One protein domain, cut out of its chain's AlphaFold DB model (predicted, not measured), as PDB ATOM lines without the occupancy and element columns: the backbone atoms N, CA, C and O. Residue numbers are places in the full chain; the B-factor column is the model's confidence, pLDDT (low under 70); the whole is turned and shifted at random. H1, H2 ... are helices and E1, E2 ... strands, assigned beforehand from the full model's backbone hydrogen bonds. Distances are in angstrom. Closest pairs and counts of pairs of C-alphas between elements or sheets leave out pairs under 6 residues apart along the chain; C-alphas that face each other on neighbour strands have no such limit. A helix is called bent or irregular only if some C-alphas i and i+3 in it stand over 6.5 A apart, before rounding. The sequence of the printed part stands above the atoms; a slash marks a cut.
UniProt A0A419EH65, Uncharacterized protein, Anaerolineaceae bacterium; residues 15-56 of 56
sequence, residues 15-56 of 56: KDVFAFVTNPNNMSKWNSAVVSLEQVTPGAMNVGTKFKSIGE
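This is residues 15 to 56 of the 56 residues of an uncharacterized protein of Anaerolineaceae bacterium (UniProt A0A419EH65). A two-stranded antiparallel hairpin of E1 and E2 makes one side of this flat domain, with the short helix H2 over one of its faces, mostly at E1, and the helix H1 farther out beyond H2, away from both strands. The long loop that joins the strands, residues 40 to 50, swings out at one end of the hairpin towards the side on which the helices lie, and the hairpin's other face is bare. The printed part has 42 residues, with two named helices and two named strands in the order H1, H2, E1, E2 along the chain; the sheet's order is E1 - E2, and the class is mixed, helices and strands. The whole is only just compact, close to loose, with a radius of gyration of the C-alphas of 10.8 A. Its C-alphas span 29 by 25 by 12 A along their three main axes.

The longest strand by residues is E1, residues 34 to 39, which runs 13.8 A from C-alpha 34 at (4.617, 107.303, -4.937) to C-alpha 39 at (8.891, 94.223, -3.792). Its neighbour E2, residues 51 to 55, measures 12.4 A from first to last C-alpha and ends with C-alpha 55 at (0.848, 106.407, -7.432). Before E1 in the chain comes H2, residues 24 to 30, 10.6 A from first to last C-alpha. H2 is irregular, with C-alphas 25 and 28 standing 7.5 A apart where about 5 A is the distance in a regular helix, and its line is a rough one. H1, residues 15 to 21, is 10.1 A long and begins with C-alpha 15 at (26.618, 109.081, 1.316).

E1 and E2 form a hairpin of antiparallel neighbour strands, with an angle of 165 degrees between their N-to-C directions. Among the C-alphas that face each other are those of Gln 39 and Phe 51, 4.4 A apart, and those of Val 34 and Gly 55, 4.6 A apart. N 35 and O 54, at 2.8 A, and N 52 and O 38, also at 2.8 A, are within hydrogen-bond range across the pair. H2 has 9 pairs of C-alphas within 8 A of E1, and the closest are those of Ser 28 and Val 34, 5.0 A apart. H2 and E2 are near each other, with 5 pairs of C-alphas within 10 A. Farther out, H1 and H2 only just touch, with 3 pairs of C-alphas within 8 A, and they touch only at the corner by their link; the closest C-alphas are those of Phe 20 and Asn 26, 6.5 A apart. The lines of H1 and H2 are about perpendicular, at 87 degrees. H1 is apart from E1 and from E2. In H1 every O i to N i+4 pair is within hydrogen-bond range, whereas in H2 0 of 3 such pairs are, and 3 of its 4 O i to N i+3 pairs are.

The two C-alphas farthest apart are those of Lys 15 and Glu 56, the first and last printed residues, at 29.0 A. The printed part runs from residue 15 to residue 56 without a cut, and residue 56 is the chain's last residue. The links from H1 to H2, 2 residues, and from H2 to E1, 3 residues, are tight. The link from E1 to E2 is long, with 11 residues. The mean pLDDT of the printed part is 94.5, and no printed residue is under 70.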
ATOM      1  N   LYS A  15      26.863 110.460   0.865       98.31
ATOM      2  CA  LYS A  15      26.618 109.081   1.316       98.31
ATOM      3  C   LYS A  15      25.244 108.929   1.966       98.31
ATOM      4  O   LYS A  15      24.569 107.937   1.711       98.31
ATOM      5  N   ASP A  16      24.828 109.925   2.742       98.38
ATOM      6  CA  ASP A  16      23.549 109.912   3.449       98.38
ATOM      7  C   ASP A  16      22.397 110.118   2.465       98.38
ATOM      8  O   ASP A  16      21.400 109.399   2.513       98.38
ATOM      9  N   VAL A  17      22.569 111.048   1.518       98.00
ATOM     10  CA  VAL A  17      21.597 111.280   0.440       98.00
ATOM     11  C   VAL A  17      21.444 110.024  -0.411       98.00
ATOM     12  O   VAL A  17      20.321 109.572  -0.614       98.00
ATOM     13  N   PHE A  18      22.553 109.420  -0.852       96.75
ATOM     14  CA  PHE A  18      22.540 108.202  -1.662       96.75
ATOM     15  C   PHE A  18      21.825 107.060  -0.935       96.75
ATOM     16  O   PHE A  18      20.855 106.521  -1.460       96.75
ATOM     17  N   ALA A  19      22.234 106.747   0.299       97.44
ATOM     18  CA  ALA A  19      21.617 105.685   1.093       97.44
ATOM     19  C   ALA A  19      20.114 105.920   1.327       97.44
ATOM     20  O   ALA A  19      19.337 104.964   1.383       97.44
ATOM     21  N   PHE A  20      19.696 107.182   1.452       97.38
ATOM     22  CA  PHE A  20      18.294 107.540   1.605       97.38
ATOM     23  C   PHE A  20      17.491 107.332   0.314       97.38
ATOM     24  O   PHE A  20      16.466 106.649   0.369       97.38
ATOM     25  N   VAL A  21      17.940 107.879  -0.825       95.94
ATOM     26  CA  VAL A  21      17.176 107.856  -2.090       95.94
ATOM     27  C   VAL A  21      17.154 106.482  -2.756       95.94
ATOM     28  O   VAL A  21      16.160 106.135  -3.390       95.94
ATOM     29  N   THR A  22      18.201 105.666  -2.587       93.50
ATOM     30  CA  THR A  22      18.254 104.315  -3.170       93.50
ATOM     31  C   THR A  22      17.521 103.268  -2.339       93.50
ATOM     32  O   THR A  22      17.412 102.124  -2.771       93.50
ATOM     33  N   ASN A  23      17.047 103.613  -1.138       93.44
ATOM     34  CA  ASN A  23      16.262 102.708  -0.309       93.44
ATOM     35  C   ASN A  23      14.782 102.763  -0.735       93.44
ATOM     36  O   ASN A  23      14.130 103.787  -0.508       93.44
ATOM     37  N   PRO A  24      14.206 101.672  -1.276       92.38
ATOM     38  CA  PRO A  24      12.816 101.660  -1.736       92.38
ATOM     39  C   PRO A  24      11.801 101.991  -0.630       92.38
ATOM     40  O   PRO A  24      10.754 102.570  -0.909       92.38
ATOM     41  N   ASN A  25      12.132 101.719   0.638       91.44
ATOM     42  CA  ASN A  25      11.281 102.044   1.788       91.44
ATOM     43  C   ASN A  25      11.179 103.555   2.071       91.44
ATOM     44  O   ASN A  25      10.342 103.984   2.862       91.44
ATOM     45  N   ASN A  26      12.040 104.371   1.458       95.94
ATOM     46  CA  ASN A  26      11.978 105.828   1.543       95.94
ATOM     47  C   ASN A  26      11.316 106.462   0.314       95.94
ATOM     48  O   ASN A  26      11.212 107.683   0.279       95.94
ATOM     49  N   MET A  27      10.866 105.681  -0.677       95.12
ATOM     50  CA  MET A  27      10.379 106.211  -1.955       95.12
ATOM     51  C   MET A  27       9.251 107.236  -1.772       95.12
ATOM     52  O   MET A  27       9.354 108.349  -2.278       95.12
ATOM     53  N   SER A  28       8.244 106.919  -0.954       94.56
ATOM     54  CA  SER A  28       7.124 107.830  -0.660       94.56
ATOM     55  C   SER A  28       7.506 109.056   0.177       94.56
ATOM     56  O   SER A  28       6.715 109.982   0.319       94.56
ATOM     57  N   LYS A  29       8.716 109.091   0.750       95.56
ATOM     58  CA  LYS A  29       9.190 110.231   1.550       95.56
ATOM     59  C   LYS A  29       9.776 111.350   0.698       95.56
ATOM     60  O   LYS A  29       9.849 112.476   1.178       95.56
ATOM     61  N   TRP A  30      10.252 111.044  -0.507       94.50
ATOM     62  CA  TRP A  30      10.899 112.032  -1.378       94.50
ATOM     63  C   TRP A  30      10.269 112.134  -2.761       94.50
ATOM     64  O   TRP A  30      10.340 113.195  -3.373       94.50
ATOM     65  N   ASN A  31       9.643 111.064  -3.247       94.25
ATOM     66  CA  ASN A  31       8.914 111.065  -4.500       94.25
ATOM     67  C   ASN A  31       7.415 111.147  -4.203       94.25
ATOM     68  O   ASN A  31       6.787 110.139  -3.883       94.25
ATOM     69  N   SER A  32       6.848 112.349  -4.321       92.50
ATOM     70  CA  SER A  32       5.426 112.591  -4.048       92.50
ATOM     71  C   SER A  32       4.492 111.787  -4.954       92.50
ATOM     72  O   SER A  32       3.375 111.496  -4.552       92.50
ATOM     73  N   ALA A  33       4.955 111.361  -6.134       93.38
ATOM     74  CA  ALA A  33       4.169 110.532  -7.044       93.38
ATOM     75  C   ALA A  33       4.032 109.069  -6.580       93.38
ATOM     76  O   ALA A  33       3.381 108.280  -7.263       93.38
ATOM     77  N   VAL A  34       4.666 108.670  -5.470       95.56
ATOM     78  CA  VAL A  34       4.617 107.303  -4.937       95.56
ATOM     79  C   VAL A  34       3.916 107.295  -3.584       95.56
ATOM     80  O   VAL A  34       4.455 107.759  -2.584       95.56
ATOM     81  N   VAL A  35       2.743 106.665  -3.532       95.19
ATOM     82  CA  VAL A  35       1.989 106.426  -2.293       95.19
ATOM     83  C   VAL A  35       2.532 105.200  -1.561       95.19
ATOM     84  O   VAL A  35       2.763 105.237  -0.351       95.19
ATOM     85  N   SER A  36       2.762 104.098  -2.281       93.50
ATOM     86  CA  SER A  36       3.311 102.867  -1.701       93.50
ATOM     87  C   SER A  36       4.128 102.056  -2.703       93.50
ATOM     88  O   SER A  36       3.988 102.206  -3.921       93.50
ATOM     89  N   LEU A  37       4.999 101.196  -2.171       94.50
ATOM     90  CA  LEU A  37       5.897 100.351  -2.948       94.50
ATOM     91  C   LEU A  37       6.037  98.968  -2.296       94.50
ATOM     92  O   LEU A  37       6.311  98.872  -1.102       94.50
ATOM     93  N   GLU A  38       5.894  97.905  -3.085       94.75
ATOM     94  CA  GLU A  38       6.037  96.514  -2.641       94.75
ATOM     95  C   GLU A  38       6.994  95.760  -3.571       94.75
ATOM     96  O   GLU A  38       6.830  95.779  -4.793       94.75
ATOM     97  N   GLN A  39       8.001  95.083  -3.012       95.19
ATOM     98  CA  GLN A  39       8.891  94.223  -3.792       95.19
ATOM     99  C   GLN A  39       8.160  92.934  -4.182       95.19
ATOM    100  O   GLN A  39       7.681  92.209  -3.319       95.19
ATOM    101  N   VAL A  40       8.128  92.614  -5.477       97.19
ATOM    102  CA  VAL A  40       7.438  91.411  -5.990       97.19
ATOM    103  C   VAL A  40       8.399  90.293  -6.398       97.19
ATOM    104  O   VAL A  40       7.980  89.170  -6.663       97.19
ATOM    105  N   THR A  41       9.701  90.579  -6.464       96.75
ATOM    106  CA  THR A  41      10.744  89.570  -6.700       96.75
ATOM    107  C   THR A  41      11.302  89.082  -5.361       96.75
ATOM    108  O   THR A  41      11.756  89.921  -4.589       96.75
ATOM    109  N   PRO A  42      11.331  87.774  -5.061       94.75
ATOM    110  CA  PRO A  42      11.927  87.275  -3.822       94.75
ATOM    111  C   PRO A  42      13.435  87.553  -3.717       94.75
ATOM    112  O   PRO A  42      14.136  87.588  -4.727       94.75
ATOM    113  N   GLY A  43      13.942  87.666  -2.486       93.88
ATOM    114  CA  GLY A  43      15.375  87.764  -2.193       93.88
ATOM    115  C   GLY A  43      15.895  89.185  -1.967       93.88
ATOM    116  O   GLY A  43      15.141  90.159  -1.942       93.88
ATOM    117  N   ALA A  44      17.209  89.287  -1.758       93.06
ATOM    118  CA  ALA A  44      17.882  90.568  -1.574       93.06
ATOM    119  C   ALA A  44      17.777  91.431  -2.841       93.06
ATOM    120  O   ALA A  44      17.789  90.920  -3.961       93.06
ATOM    121  N   MET A  45      17.698  92.748  -2.652       90.50
ATOM    122  CA  MET A  45      17.621  93.695  -3.758       90.50
ATOM    123  C   MET A  45      18.889  93.632  -4.616       90.50
ATOM    124  O   MET A  45      20.004  93.754  -4.106       90.50
ATOM    125  N   ASN A  46      18.709  93.461  -5.922       93.88
ATOM    126  CA  ASN A  46      19.782  93.478  -6.909       93.88
ATOM    127  C   ASN A  46      19.234  93.981  -8.256       93.88
ATOM    128  O   ASN A  46      18.039  94.250  -8.407       93.88
ATOM    129  N   VAL A  47      20.102  94.116  -9.255       94.12
ATOM    130  CA  VAL A  47      19.705  94.425 -10.629       94.12
ATOM    131  C   VAL A  47      18.637  93.429 -11.090       94.12
ATOM    132  O   VAL A  47      18.822  92.216 -11.010       94.12
ATOM    133  N   GLY A  48      17.508  93.957 -11.565       94.94
ATOM    134  CA  GLY A  48      16.367  93.165 -12.028       94.94
ATOM    135  C   GLY A  48      15.262  92.932 -10.992       94.94
ATOM    136  O   GLY A  48      14.201  92.436 -11.375       94.94
ATOM    137  N   THR A  49      15.448  93.318  -9.723       95.44
ATOM    138  CA  THR A  49      14.362  93.330  -8.727       95.44
ATOM    139  C   THR A  49      13.208  94.210  -9.212       95.44
ATOM    140  O   THR A  49      13.412  95.348  -9.636       95.44
ATOM    141  N   LYS A  50      11.983  93.682  -9.142       95.44
ATOM    142  CA  LYS A  50      10.766  94.391  -9.548       95.44
ATOM    143  C   LYS A  50       9.952  94.829  -8.337       95.44
ATOM    144  O   LYS A  50       9.882  94.118  -7.331       95.44
ATOM    145  N   PHE A  51       9.280  95.963  -8.496       94.94
ATOM    146  CA  PHE A  51       8.373  96.531  -7.509       94.94
ATOM    147  C   PHE A  51       7.003  96.793  -8.128       94.94
ATOM    148  O   PHE A  51       6.899  97.153  -9.301       94.94
ATOM    149  N   LYS A  52       5.959  96.636  -7.320       95.69
ATOM    150  CA  LYS A  52       4.624  97.159  -7.586       95.69
ATOM    151  C   LYS A  52       4.491  98.494  -6.853       95.69
ATOM    152  O   LYS A  52       4.732  98.547  -5.650       95.69
ATOM    153  N   SER A  53       4.123  99.555  -7.568       94.75
ATOM    154  CA  SER A  53       3.909 100.894  -7.009       94.75
ATOM    155  C   SER A  53       2.442 101.307  -7.096       94.75
ATOM    156  O   SER A  53       1.790 101.034  -8.104       94.75
ATOM    157  N   ILE A  54       1.951 102.012  -6.079       96.12
ATOM    158  CA  ILE A  54       0.708 102.791  -6.149       96.12
ATOM    159  C   ILE A  54       1.107 104.266  -6.226       96.12
ATOM    160  O   ILE A  54       1.894 104.720  -5.393       96.12
ATOM    161  N   GLY A  55       0.618 104.973  -7.245       91.94
ATOM    162  CA  GLY A  55       0.848 106.407  -7.432       91.94
ATOM    163  C   GLY A  55      -0.337 107.261  -6.991       91.94
ATOM    164  O   GLY A  55      -1.381 106.712  -6.632       91.94
ATOM    165  N   GLU A  56      -0.133 108.579  -6.995       78.69
ATOM    166  CA  GLU A  56      -1.189 109.591  -6.803       78.69
ATOM    167  C   GLU A  56      -2.173 109.633  -7.983       78.69
ATOM    168  O   GLU A  56      -1.725 109.452  -9.142       78.69
TER     169      GLU A  56